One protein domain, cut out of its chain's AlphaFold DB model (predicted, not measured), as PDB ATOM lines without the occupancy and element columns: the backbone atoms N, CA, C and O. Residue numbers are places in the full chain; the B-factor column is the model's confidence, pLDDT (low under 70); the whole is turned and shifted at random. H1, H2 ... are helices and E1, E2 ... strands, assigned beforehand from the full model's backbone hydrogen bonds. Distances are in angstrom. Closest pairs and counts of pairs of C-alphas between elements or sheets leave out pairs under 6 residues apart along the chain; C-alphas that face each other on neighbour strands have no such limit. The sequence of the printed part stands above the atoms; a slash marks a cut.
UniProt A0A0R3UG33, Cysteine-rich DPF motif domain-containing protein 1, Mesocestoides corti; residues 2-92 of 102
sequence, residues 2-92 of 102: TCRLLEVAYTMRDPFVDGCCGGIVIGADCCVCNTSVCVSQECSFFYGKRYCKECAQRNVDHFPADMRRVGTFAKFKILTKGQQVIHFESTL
ATOM      1  N   THR A   2     245.297 258.699 212.562       64.81
ATOM      2  CA  THR A   2     245.902 260.023 212.318       64.81
ATOM      3  C   THR A   2     247.193 260.146 213.117       64.81
ATOM      4  O   THR A   2     247.161 260.015 214.338       64.81
ATOM      5  N   CYS A   3     248.316 260.408 212.449       69.38
ATOM      6  CA  CYS A   3     249.580 260.708 213.119       69.38
ATOM      7  C   CYS A   3     249.645 262.208 213.434       69.38
ATOM      8  O   CYS A   3     249.387 263.032 212.556       69.38
ATOM      9  N   ARG A   4     249.970 262.570 214.679       82.38
ATOM     10  CA  ARG A   4     250.121 263.964 215.114       82.38
ATOM     11  C   ARG A   4     251.565 264.210 215.529       82.38
ATOM     12  O   ARG A   4     252.061 263.567 216.448       82.38
ATOM     13  N   LEU A   5     252.215 265.165 214.870       84.81
ATOM     14  CA  LEU A   5     253.552 265.613 215.246       84.81
ATOM     15  C   LEU A   5     253.497 266.483 216.508       84.81
ATOM     16  O   LEU A   5     252.522 267.198 216.750       84.81
ATOM     17  N   LEU A   6     254.571 266.433 217.297       87.00
ATOM     18  CA  LEU A   6     254.757 267.264 218.493       87.00
ATOM     19  C   LEU A   6     255.125 268.723 218.154       87.00
ATOM     20  O   LEU A   6     255.166 269.570 219.040       87.00
ATOM     21  N   GLU A   7     255.379 269.018 216.876       87.75
ATOM     22  CA  GLU A   7     255.757 270.334 216.365       87.75
ATOM     23  C   GLU A   7     255.103 270.621 215.003       87.75
ATOM     24  O   GLU A   7     254.669 269.704 214.302       87.75
ATOM     25  N   VAL A   8     255.067 271.899 214.614       89.00
ATOM     26  CA  VAL A   8     254.758 272.297 213.234       89.00
ATOM     27  C   VAL A   8     255.999 272.023 212.396       89.00
ATOM     28  O   VAL A   8     257.023 272.674 212.581       89.00
ATOM     29  N   ALA A   9     255.914 271.040 211.506       89.69
ATOM     30  CA  ALA A   9     257.053 270.577 210.736       89.69
ATOM     31  C   ALA A   9     256.846 270.746 209.233       89.69
ATOM     32  O   ALA A   9     255.738 270.610 208.714       89.69
ATOM     33  N   TYR A  10     257.951 270.963 208.533       93.00
ATOM     34  CA  TYR A  10     258.035 270.789 207.096       93.00
ATOM     35  C   TYR A  10     258.038 269.296 206.797       93.00
ATOM     36  O   TYR A  10     258.914 268.556 207.254       93.00
ATOM     37  N   THR A  11     257.050 268.858 206.027       89.62
ATOM     38  CA  THR A  11     256.879 267.462 205.634       89.62
ATOM     39  C   THR A  11     256.809 267.345 204.125       89.62
ATOM     40  O   THR A  11     256.274 268.228 203.457       89.62
ATOM     41  N   MET A  12     257.266 266.221 203.592       86.94
ATOM     42  CA  MET A  12     256.968 265.826 202.219       86.94
ATOM     43  C   MET A  12     256.436 264.402 202.187       86.94
ATOM     44  O   MET A  12     256.649 263.634 203.127       86.94
ATOM     45  N   ARG A  13     255.741 264.053 201.100       85.56
ATOM     46  CA  ARG A  13     255.411 262.654 200.826       85.56
ATOM     47  C   ARG A  13     256.714 261.870 200.772       85.56
ATOM     48  O   ARG A  13     257.670 262.335 200.155       85.56
ATOM     49  N   ASP A  14     256.729 260.711 201.410       84.44
ATOM     50  CA  ASP A  14     257.865 259.812 201.286       84.44
ATOM     51  C   ASP A  14     257.966 259.334 199.821       84.44
ATOM     52  O   ASP A  14     257.026 258.701 199.333       84.44
ATOM     53  N   PRO A  15     259.045 259.666 199.087       83.50
ATOM     54  CA  PRO A  15     259.190 259.263 197.693       83.50
ATOM     55  C   PRO A  15     259.512 257.768 197.535       83.50
ATOM     56  O   PRO A  15     259.531 257.281 196.407       83.50
ATOM     57  N   PHE A  16     259.774 257.049 198.632       85.25
ATOM     58  CA  PHE A  16     260.138 255.632 198.648       85.25
ATOM     59  C   PHE A  16     259.018 254.717 199.162       85.25
ATOM     60  O   PHE A  16     259.218 253.505 199.232       85.25
ATOM     61  N   VAL A  17     257.855 255.270 199.528       80.69
ATOM     62  CA  VAL A  17     256.693 254.498 199.992       80.69
ATOM     63  C   VAL A  17     255.579 254.552 198.949       80.69
ATOM     64  O   VAL A  17     255.037 255.615 198.637       80.69
ATOM     65  N   ASP A  18     255.209 253.379 198.437       75.31
ATOM     66  CA  ASP A  18     254.085 253.219 197.516       75.31
ATOM     67  C   ASP A  18     252.736 253.451 198.223       75.31
ATOM     68  O   ASP A  18     252.586 253.236 199.423       75.31
ATOM     69  N   GLY A  19     251.715 253.885 197.475       68.62
ATOM     70  CA  GLY A  19     250.340 253.981 197.995       68.62
ATOM     71  C   GLY A  19     249.963 255.294 198.697       68.62
ATOM     72  O   GLY A  19     248.893 255.375 199.293       68.62
ATOM     73  N   CYS A  20     250.783 256.350 198.594       63.03
ATOM     74  CA  CYS A  20     250.530 257.686 199.178       63.03
ATOM     75  C   CYS A  20     250.384 257.718 200.714       63.03
ATOM     76  O   CYS A  20     250.053 258.764 201.277       63.03
ATOM     77  N   CYS A  21     250.636 256.605 201.397       65.94
ATOM     78  CA  CYS A  21     250.502 256.451 202.837       65.94
ATOM     79  C   CYS A  21     251.873 256.589 203.507       65.94
ATOM     80  O   CYS A  21     252.533 255.612 203.832       65.94
ATOM     81  N   GLY A  22     252.309 257.830 203.717       73.69
ATOM     82  CA  GLY A  22     253.565 258.110 204.409       73.69
ATOM     83  C   GLY A  22     254.052 259.533 204.185       73.69
ATOM     84  O   GLY A  22     253.744 260.172 203.176       73.69
ATOM     85  N   GLY A  23     254.822 260.041 205.141       82.81
ATOM     86  CA  GLY A  23     255.450 261.347 205.040       82.81
ATOM     87  C   GLY A  23     256.727 261.385 205.857       82.81
ATOM     88  O   GLY A  23     256.793 260.815 206.944       82.81
ATOM     89  N   ILE A  24     257.728 262.074 205.327       87.69
ATOM     90  CA  ILE A  24     258.983 262.326 206.024       87.69
ATOM     91  C   ILE A  24     259.007 263.765 206.524       87.69
ATOM     92  O   ILE A  24     258.549 264.689 205.846       87.69
ATOM     93  N   VAL A  25     259.552 263.954 207.722       88.56
ATOM     94  CA  VAL A  25     259.861 265.281 208.256       88.56
ATOM     95  C   VAL A  25     261.212 265.709 207.695       88.56
ATOM     96  O   VAL A  25     262.197 264.991 207.837       88.56
ATOM     97  N   ILE A  26     261.262 266.880 207.062       93.12
ATOM     98  CA  ILE A  26     262.479 267.419 206.430       93.12
ATOM     99  C   ILE A  26     263.057 268.616 207.189       93.12
ATOM    100  O   ILE A  26     264.254 268.891 207.094       93.12
ATOM    101  N   GLY A  27     262.243 269.286 208.007       93.00
ATOM    102  CA  GLY A  27     262.683 270.390 208.852       93.00
ATOM    103  C   GLY A  27     261.553 270.995 209.677       93.00
ATOM    104  O   GLY A  27     260.435 270.492 209.681       93.00
ATOM    105  N   ALA A  28     261.862 272.047 210.429       94.81
ATOM    106  CA  ALA A  28     260.901 272.942 211.089       94.81
ATOM    107  C   ALA A  28     261.620 274.239 211.457       94.81
ATOM    108  O   ALA A  28     262.838 274.347 211.301       94.81
ATOM    109  N   ASP A  29     260.880 275.198 211.992       96.75
ATOM    110  CA  ASP A  29     261.474 276.406 212.540       96.75
ATOM    111  C   ASP A  29     262.052 276.163 213.932       96.75
ATOM    112  O   ASP A  29     261.497 275.434 214.759       96.75
ATOM    113  N   CYS A  30     263.182 276.804 214.212       95.75
ATOM    114  CA  CYS A  30     263.716 276.856 215.559       95.75
ATOM    115  C   CYS A  30     262.720 277.553 216.495       95.75
ATOM    116  O   CYS A  30     262.340 278.696 216.268       95.75
ATOM    117  N   CYS A  31     262.388 276.925 217.617       95.25
ATOM    118  CA  CYS A  31     261.461 277.472 218.608       95.25
ATOM    119  C   CYS A  31     261.978 278.695 219.391       95.25
ATOM    120  O   CYS A  31     261.246 279.225 220.222       95.25
ATOM    121  N   VAL A  32     263.228 279.114 219.159       96.19
ATOM    122  CA  VAL A  32     263.857 280.273 219.814       96.19
ATOM    123  C   VAL A  32     264.001 281.445 218.846       96.19
ATOM    124  O   VAL A  32     263.664 282.567 219.201       96.19
ATOM    125  N   CYS A  33     264.525 281.201 217.640       97.38
ATOM    126  CA  CYS A  33     264.830 282.259 216.669       97.38
ATOM    127  C   CYS A  33     263.983 282.208 215.392       97.38
ATOM    128  O   CYS A  33     264.209 283.011 214.492       97.38
ATOM    129  N   ASN A  34     263.058 281.253 215.280       97.31
ATOM    130  CA  ASN A  34     262.176 281.036 214.128       97.31
ATOM    131  C   ASN A  34     262.895 280.798 212.788       97.31
ATOM    132  O   ASN A  34     262.265 280.808 211.736       97.31
ATOM    133  N   THR A  35     264.204 280.546 212.801       96.94
ATOM    134  CA  THR A  35     264.948 280.178 211.594       96.94
ATOM    135  C   THR A  35     264.572 278.768 211.163       96.94
ATOM    136  O   THR A  35     264.658 277.834 211.966       96.94
ATOM    137  N   SER A  36     264.206 278.609 209.894       96.44
ATOM    138  CA  SER A  36     263.939 277.305 209.296       96.44
ATOM    139  C   SER A  36     265.211 276.467 209.238       96.44
ATOM    140  O   SER A  36     266.234 276.894 208.704       96.44
ATOM    141  N   VAL A  37     265.148 275.260 209.795       95.00
ATOM    142  CA  VAL A  37     266.286 274.343 209.891       95.00
ATOM    143  C   VAL A  37     265.895 272.930 209.481       95.00
ATOM    144  O   VAL A  37     264.776 272.467 209.719       95.00
ATOM    145  N   CYS A  38     266.840 272.235 208.853       92.69
ATOM    146  CA  CYS A  38     266.654 270.868 208.394       92.69
ATOM    147  C   CYS A  38     266.704 269.855 209.557       92.69
ATOM    148  O   CYS A  38     267.223 270.167 210.630       92.69
ATOM    149  N   VAL A  39     266.211 268.627 209.359       90.25
ATOM    150  CA  VAL A  39     266.272 267.553 210.384       90.25
ATOM    151  C   VAL A  39     267.680 267.022 210.668       90.25
ATOM    152  O   VAL A  39     267.856 266.268 211.622       90.25
ATOM    153  N   SER A  40     268.682 267.386 209.859       88.75
ATOM    154  CA  SER A  40     270.071 266.988 210.113       88.75
ATOM    155  C   SER A  40     270.523 267.476 211.484       88.75
ATOM    156  O   SER A  40     270.270 268.623 211.856       88.75
ATOM    157  N   GLN A  41     271.288 266.642 212.182       81.94
ATOM    158  CA  GLN A  41     271.919 266.994 213.456       81.94
ATOM    159  C   GLN A  41     272.942 268.135 213.320       81.94
ATOM    160  O   GLN A  41     273.327 268.753 214.310       81.94
ATOM    161  N   GLU A  42     273.376 268.441 212.093       84.25
ATOM    162  CA  GLU A  42     274.218 269.604 211.800       84.25
ATOM    163  C   GLU A  42     273.413 270.912 211.708       84.25
ATOM    164  O   GLU A  42     273.969 271.984 211.938       84.25
ATOM    165  N   CYS A  43     272.112 270.823 211.403       84.19
ATOM    166  CA  CYS A  43     271.185 271.954 211.317       84.19
ATOM    167  C   CYS A  43     270.461 272.201 212.650       84.19
ATOM    168  O   CYS A  43     270.268 273.348 213.062       84.19
ATOM    169  N   SER A  44     269.973 271.130 213.285       90.12
ATOM    170  CA  SER A  44     268.999 271.231 214.368       90.12
ATOM    171  C   SER A  44     269.045 270.083 215.376       90.12
ATOM    172  O   SER A  44     269.642 269.033 215.150       90.12
ATOM    173  N   PHE A  45     268.383 270.302 216.509       89.44
ATOM    174  CA  PHE A  45     268.197 269.345 217.592       89.44
ATOM    175  C   PHE A  45     266.728 269.349 218.029       89.44
ATOM    176  O   PHE A  45     266.134 270.422 218.149       89.44
ATOM    177  N   PHE A  46     266.133 268.176 218.266       88.94
ATOM    178  CA  PHE A  46     264.740 268.052 218.705       88.94
ATOM    179  C   PHE A  46     264.655 267.464 220.119       88.94
ATOM    180  O   PHE A  46     265.095 266.342 220.357       88.94
ATOM    181  N   TYR A  47     264.039 268.211 221.036       86.62
ATOM    182  CA  TYR A  47     263.703 267.764 222.391       86.62
ATOM    183  C   TYR A  47     262.385 268.415 222.818       86.62
ATOM    184  O   TYR A  47     262.362 269.510 223.376       86.62
ATOM    185  N   GLY A  48     261.263 267.811 222.412       85.25
ATOM    186  CA  GLY A  48     259.912 268.378 222.554       85.25
ATOM    187  C   GLY A  48     259.627 269.583 221.641       85.25
ATOM    188  O   GLY A  48     258.482 269.813 221.271       85.25
ATOM    189  N   LYS A  49     260.669 270.320 221.245       88.94
ATOM    190  CA  LYS A  49     260.683 271.389 220.242       88.94
ATOM    191  C   LYS A  49     261.993 271.328 219.447       88.94
ATOM    192  O   LYS A  49     263.002 270.849 219.976       88.94
ATOM    193  N   ARG A  50     262.006 271.836 218.209       90.50
ATOM    194  CA  ARG A  50     263.231 271.974 217.404       90.50
ATOM    195  C   ARG A  50     264.003 273.246 217.747       90.50
ATOM    196  O   ARG A  50     263.449 274.338 217.830       90.50
ATOM    197  N   TYR A  51     265.312 273.111 217.901       93.81
ATOM    198  CA  TYR A  51     266.270 274.197 218.081       93.81
ATOM    199  C   TYR A  51     267.231 274.188 216.894       93.81
ATOM    200  O   TYR A  51     267.695 273.115 216.512       93.81
ATOM    201  N   CYS A  52     267.572 275.347 216.319       94.81
ATOM    202  CA  CYS A  52     268.754 275.415 215.462       94.81
ATOM    203  C   CYS A  52     269.992 275.102 216.305       94.81
ATOM    204  O   CYS A  52     269.973 275.269 217.532       94.81
ATOM    205  N   LYS A  53     271.068 274.666 215.659       88.12
ATOM    206  CA  LYS A  53     272.328 274.326 216.324       88.12
ATOM    207  C   LYS A  53     272.791 275.413 217.301       88.12
ATOM    208  O   LYS A  53     273.076 275.122 218.461       88.12
ATOM    209  N   GLU A  54     272.792 276.669 216.873       92.12
ATOM    210  CA  GLU A  54     273.264 277.806 217.666       92.12
ATOM    211  C   GLU A  54     272.359 278.076 218.872       92.12
ATOM    212  O   GLU A  54     272.826 278.476 219.939       92.12
ATOM    213  N   CYS A  55     271.045 277.891 218.720       93.62
ATOM    214  CA  CYS A  55     270.096 278.035 219.820       93.62
ATOM    215  C   CYS A  55     270.195 276.865 220.798       93.62
ATOM    216  O   CYS A  55     270.105 277.095 221.999       93.62
ATOM    217  N   ALA A  56     270.431 275.640 220.324       90.00
ATOM    218  CA  ALA A  56     270.660 274.491 221.193       90.00
ATOM    219  C   ALA A  56     271.920 274.695 222.052       90.00
ATOM    220  O   ALA A  56     271.856 274.561 223.268       90.00
ATOM    221  N   GLN A  57     273.037 275.118 221.450       88.69
ATOM    222  CA  GLN A  57     274.280 275.386 222.189       88.69
ATOM    223  C   GLN A  57     274.106 276.470 223.255       88.69
ATOM    224  O   GLN A  57     274.537 276.292 224.390       88.69
ATOM    225  N   ARG A  58     273.437 277.580 222.914       91.06
ATOM    226  CA  ARG A  58     273.186 278.686 223.856       91.06
ATOM    227  C   ARG A  58     272.234 278.325 224.995       91.06
ATOM    228  O   ARG A  58     272.229 279.012 226.006       91.06
ATOM    229  N   ASN A  59     271.429 277.278 224.829       87.62
ATOM    230  CA  ASN A  59     270.445 276.830 225.814       87.62
ATOM    231  C   ASN A  59     270.809 275.470 226.425       87.62
ATOM    232  O   ASN A  59     269.931 274.812 226.979       87.62
ATOM    233  N   VAL A  60     272.077 275.046 226.337       85.81
ATOM    234  CA  VAL A  60     272.508 273.699 226.741       85.81
ATOM    235  C   VAL A  60     272.160 273.371 228.196       85.81
ATOM    236  O   VAL A  60     271.803 272.239 228.517       85.81
ATOM    237  N   ASP A  61     272.174 274.379 229.065       86.19
ATOM    238  CA  ASP A  61     271.889 274.239 230.492       86.19
ATOM    239  C   ASP A  61     270.424 273.891 230.792       86.19
ATOM    240  O   ASP A  61     270.135 273.321 231.842       86.19
ATOM    241  N   HIS A  62     269.506 274.141 229.855       84.56
ATOM    242  CA  HIS A  62     268.098 273.756 229.979       84.56
ATOM    243  C   HIS A  62     267.841 272.283 229.630       84.56
ATOM    244  O   HIS A  62     266.741 271.784 229.873       84.56
ATOM    245  N   PHE A  63     268.826 271.572 229.072       82.81
ATOM    246  CA  PHE A  63     268.695 270.150 228.761       82.81
ATOM    247  C   PHE A  63     269.140 269.269 229.938       82.81
ATOM    248  O   PHE A  63     270.003 269.675 230.721       82.81
ATOM    249  N   PRO A  64     268.596 268.044 230.072       83.75
ATOM    250  CA  PRO A  64     269.018 267.093 231.099       83.75
ATOM    251  C   PRO A  64     270.534 266.857 231.107       83.75
ATOM    252  O   PRO A  64     271.165 266.811 230.051       83.75
ATOM    253  N   ALA A  65     271.123 266.651 232.291       77.38
ATOM    254  CA  ALA A  65     272.575 266.507 232.467       77.38
ATOM    255  C   ALA A  65     273.211 265.438 231.573       77.38
ATOM    256  O   ALA A  65     274.309 265.638 231.053       77.38
ATOM    257  N   ASP A  66     272.493 264.342 231.349       72.81
ATOM    258  CA  ASP A  66     272.960 263.235 230.522       72.81
ATOM    259  C   ASP A  66     273.012 263.599 229.031       72.81
ATOM    260  O   ASP A  66     273.850 263.083 228.295       72.81
ATOM    261  N   MET A  67     272.198 264.565 228.595       68.31
ATOM    262  CA  MET A  67     272.191 265.098 227.228       68.31
ATOM    263  C   MET A  67     273.189 266.249 227.037       68.31
ATOM    264  O   MET A  67     273.617 266.517 225.916       68.31
ATOM    265  N   ARG A  68     273.631 266.897 228.126       67.50
ATOM    266  CA  ARG A  68     274.654 267.961 228.085       67.50
ATOM    267  C   ARG A  68     276.040 267.448 227.665       67.50
ATOM    268  O   ARG A  68     276.876 268.240 227.240       67.50
ATOM    269  N   ARG A  69     276.282 266.129 227.711       54.91
ATOM    270  CA  ARG A  69     277.525 265.483 227.232       54.91
ATOM    271  C   ARG A  69     277.614 265.306 225.710       54.91
ATOM    272  O   ARG A  69     278.560 264.694 225.226       54.91
ATOM    273  N   VAL A  70     276.707 265.896 224.934       48.91
ATOM    274  CA  VAL A  70     276.805 265.958 223.465       48.91
ATOM    275  C   VAL A  70     277.604 267.209 223.056       48.91
ATOM    276  O   VAL A  70     277.160 268.064 222.299       48.91
ATOM    277  N   GLY A  71     278.838 267.319 223.566       43.47
ATOM    278  CA  GLY A  71     279.845 268.311 223.146       43.47
ATOM    279  C   GLY A  71     280.415 268.045 221.746       43.47
ATOM    280  O   GLY A  71     281.381 268.658 221.305       43.47
ATOM    281  N   THR A  72     279.819 267.115 221.018       42.72
ATOM    282  CA  THR A  72     279.981 266.958 219.586       42.72
ATOM    283  C   THR A  72     278.570 266.706 219.095       42.72
ATOM    284  O   THR A  72     278.022 265.657 219.410       42.72
ATOM    285  N   PHE A  73     277.966 267.658 218.376       46.38
ATOM    286  CA  PHE A  73     276.890 267.353 217.428       46.38
ATOM    287  C   PHE A  73     277.441 266.222 216.580       46.38
ATOM    288  O   PHE A  73     278.345 266.459 215.774       46.38
ATOM    289  N   ALA A  74     277.110 264.991 216.963       39.25
ATOM    290  CA  ALA A  74     277.976 263.874 216.676       39.25
ATOM    291  C   ALA A  74     278.092 263.787 215.165       39.25
ATOM    292  O   ALA A  74     277.098 263.781 214.440       39.25
ATOM    293  N   LYS A  75     279.338 263.790 214.697       38.09
ATOM    294  CA  LYS A  75     279.677 263.536 213.310       38.09
ATOM    295  C   LYS A  75     279.331 262.071 213.055       38.09
ATOM    296  O   LYS A  75     280.209 261.212 213.065       38.09
ATOM    297  N   PHE A  76     278.046 261.766 212.898       35.56
ATOM    298  CA  PHE A  76     277.597 260.481 212.402       35.56
ATOM    299  C   PHE A  76     278.026 260.446 210.941       35.56
ATOM    300  O   PHE A  76     277.359 260.970 210.054       35.56
ATOM    301  N   LYS A  77     279.217 259.889 210.697       26.95
ATOM    302  CA  LYS A  77     279.620 259.485 209.355       26.95
ATOM    303  C   LYS A  77     278.527 258.552 208.843       26.95
ATOM    304  O   LYS A  77     278.407 257.430 209.325       26.95
ATOM    305  N   ILE A  78     277.757 259.013 207.864       32.25
ATOM    306  CA  ILE A  78     276.963 258.124 207.027       32.25
ATOM    307  C   ILE A  78     277.991 257.268 206.285       32.25
ATOM    308  O   ILE A  78     278.663 257.738 205.366       32.25
ATOM    309  N   LEU A  79     278.191 256.032 206.743       30.16
ATOM    310  CA  LEU A  79     278.957 255.042 206.002       30.16
ATOM    311  C   LEU A  79     278.104 254.638 204.799       30.16
ATOM    312  O   LEU A  79     277.260 253.752 204.871       30.16
ATOM    313  N   THR A  80     278.291 255.337 203.683       38.03
ATOM    314  CA  THR A  80     277.724 254.942 202.398       38.03
ATOM    315  C   THR A  80     278.434 253.687 201.906       38.03
ATOM    316  O   THR A  80     279.561 253.775 201.417       38.03
ATOM    317  N   LYS A  81     277.763 252.537 201.992       28.02
ATOM    318  CA  LYS A  81     277.703 251.544 200.907       28.02
ATOM    319  C   LYS A  81     276.642 250.487 201.221       28.02
ATOM    320  O   LYS A  81     276.848 249.655 202.092       28.02
ATOM    321  N   GLY A  82     275.561 250.507 200.440       36.00
ATOM    322  CA  GLY A  82     274.540 249.460 200.430       36.00
ATOM    323  C   GLY A  82     273.492 249.632 201.526       36.00
ATOM    324  O   GLY A  82     273.806 249.664 202.707       36.00
ATOM    325  N   GLN A  83     272.240 249.789 201.109       43.94
ATOM    326  CA  GLN A  83     271.066 249.906 201.968       43.94
ATOM    327  C   GLN A  83     270.978 248.799 203.029       43.94
ATOM    328  O   GLN A  83     271.106 247.625 202.700       43.94
ATOM    329  N   GLN A  84     270.659 249.226 204.255       41.31
ATOM    330  CA  GLN A  84     269.686 248.685 205.222       41.31
ATOM    331  C   GLN A  84     270.248 248.828 206.634       41.31
ATOM    332  O   GLN A  84     271.062 248.010 207.033       41.31
ATOM    333  N   VAL A  85     269.763 249.803 207.412       28.41
ATOM    334  CA  VAL A  85     269.700 249.647 208.873       28.41
ATOM    335  C   VAL A  85     268.561 250.512 209.427       28.41
ATOM    336  O   VAL A  85     268.718 251.716 209.608       28.41
ATOM    337  N   ILE A  86     267.409 249.904 209.721       35.12
ATOM    338  CA  ILE A  86     266.593 250.354 210.854       35.12
ATOM    339  C   ILE A  86     266.934 249.382 211.978       35.12
ATOM    340  O   ILE A  86     266.373 248.300 212.061       35.12
ATOM    341  N   HIS A  87     267.906 249.745 212.802       22.67
ATOM    342  CA  HIS A  87     268.108 249.145 214.114       22.67
ATOM    343  C   HIS A  87     268.422 250.300 215.058       22.67
ATOM    344  O   HIS A  87     269.559 250.744 215.196       22.67
ATOM    345  N   PHE A  88     267.358 250.837 215.649       28.84
ATOM    346  CA  PHE A  88     267.447 251.645 216.854       28.84
ATOM    347  C   PHE A  88     267.555 250.671 218.024       28.84
ATOM    348  O   PHE A  88     266.541 250.175 218.506       28.84
ATOM    349  N   GLU A  89     268.772 250.379 218.473       24.59
ATOM    350  CA  GLU A  89     268.959 249.778 219.791       24.59
ATOM    351  C   GLU A  89     269.251 250.906 220.777       24.59
ATOM    352  O   GLU A  89     270.368 251.401 220.923       24.59
ATOM    353  N   SER A  90     268.173 251.396 221.384       36.09
ATOM    354  CA  SER A  90     268.221 252.349 222.479       36.09
ATOM    355  C   SER A  90     268.665 251.624 223.746       36.09
ATOM    356  O   SER A  90     267.848 251.018 224.436       36.09
ATOM    357  N   THR A  91     269.938 251.711 224.111       33.16
ATOM    358  CA  THR A  91     270.345 251.486 225.503       33.16
ATOM    359  C   THR A  91     270.226 252.800 226.271       33.16
ATOM    360  O   THR A  91     271.203 253.473 226.582       33.16
ATOM    361  N   LEU A  92     268.982 253.171 226.582       31.89
ATOM    362  CA  LEU A  92     268.664 254.024 227.726       31.89
ATOM    363  C   LEU A  92     267.751 253.228 228.668       31.89
ATOM    364  O   LEU A  92     266.962 252.405 228.197       31.89
TER     365      LEU A  92
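What this domain is: This is residues 2 to 92 of the 102 residues of the protein "Cysteine-rich DPF motif domain-containing protein 1" of Mesocestoides corti (UniProt A0A0R3UG33). There is little regular structure: a small sheet, E1 E2 E3, a meander in which each strand is the antiparallel neighbour of the one before, has the hairpin of E4 and E5 packed on E2 and E3, short helix H1 following, and a long tail whose residues 77 to 92 stick out. The 91 printed residues, with five named strands and then one named helix, are mixed in class, under half in named elements. The whole is only just loose, close to compact, with radius of gyration of the C-alphas 15.2 A, spanning 44 by 30 by 23 A.

Where its parts are: E1, residues 9 to 13, starts at C-alpha 9 (257.053, 270.577, 210.736) and measures 12.8 A; E2, residues 23 to 29, 17.9 A; E3, residues 36 to 38, 7.0 A. E4, residues 44 to 47, and E5, residues 49 to 52, measure 10.2 A each; H1, residues 53 to 58, 8.7 A, ends at C-alpha 58 (273.186, 278.686, 223.856).

How they stand to each other: Hairpins E1 and E2, E2 and E3, E4 and E5 have, within hydrogen-bond range, N 10 and O 27, 2.8 A; N 37 and O 28, 2.9 A; N 49 and O 47, 2.8 A. The closest C-alphas of E2 and E5, Ala 28 and Arg 50, are 6.8 A apart. H1 is apart from E3; its every O i to N i+4 pair is within hydrogen-bond range.

The domain as a whole: The printed part has no cut and no long link between named elements. The farthest C-alphas, Gly 19 and Asp 61, are 43.9 A apart. pLDDT is under 70 at residues 2 to 3, 19 to 21 and 67 to 92.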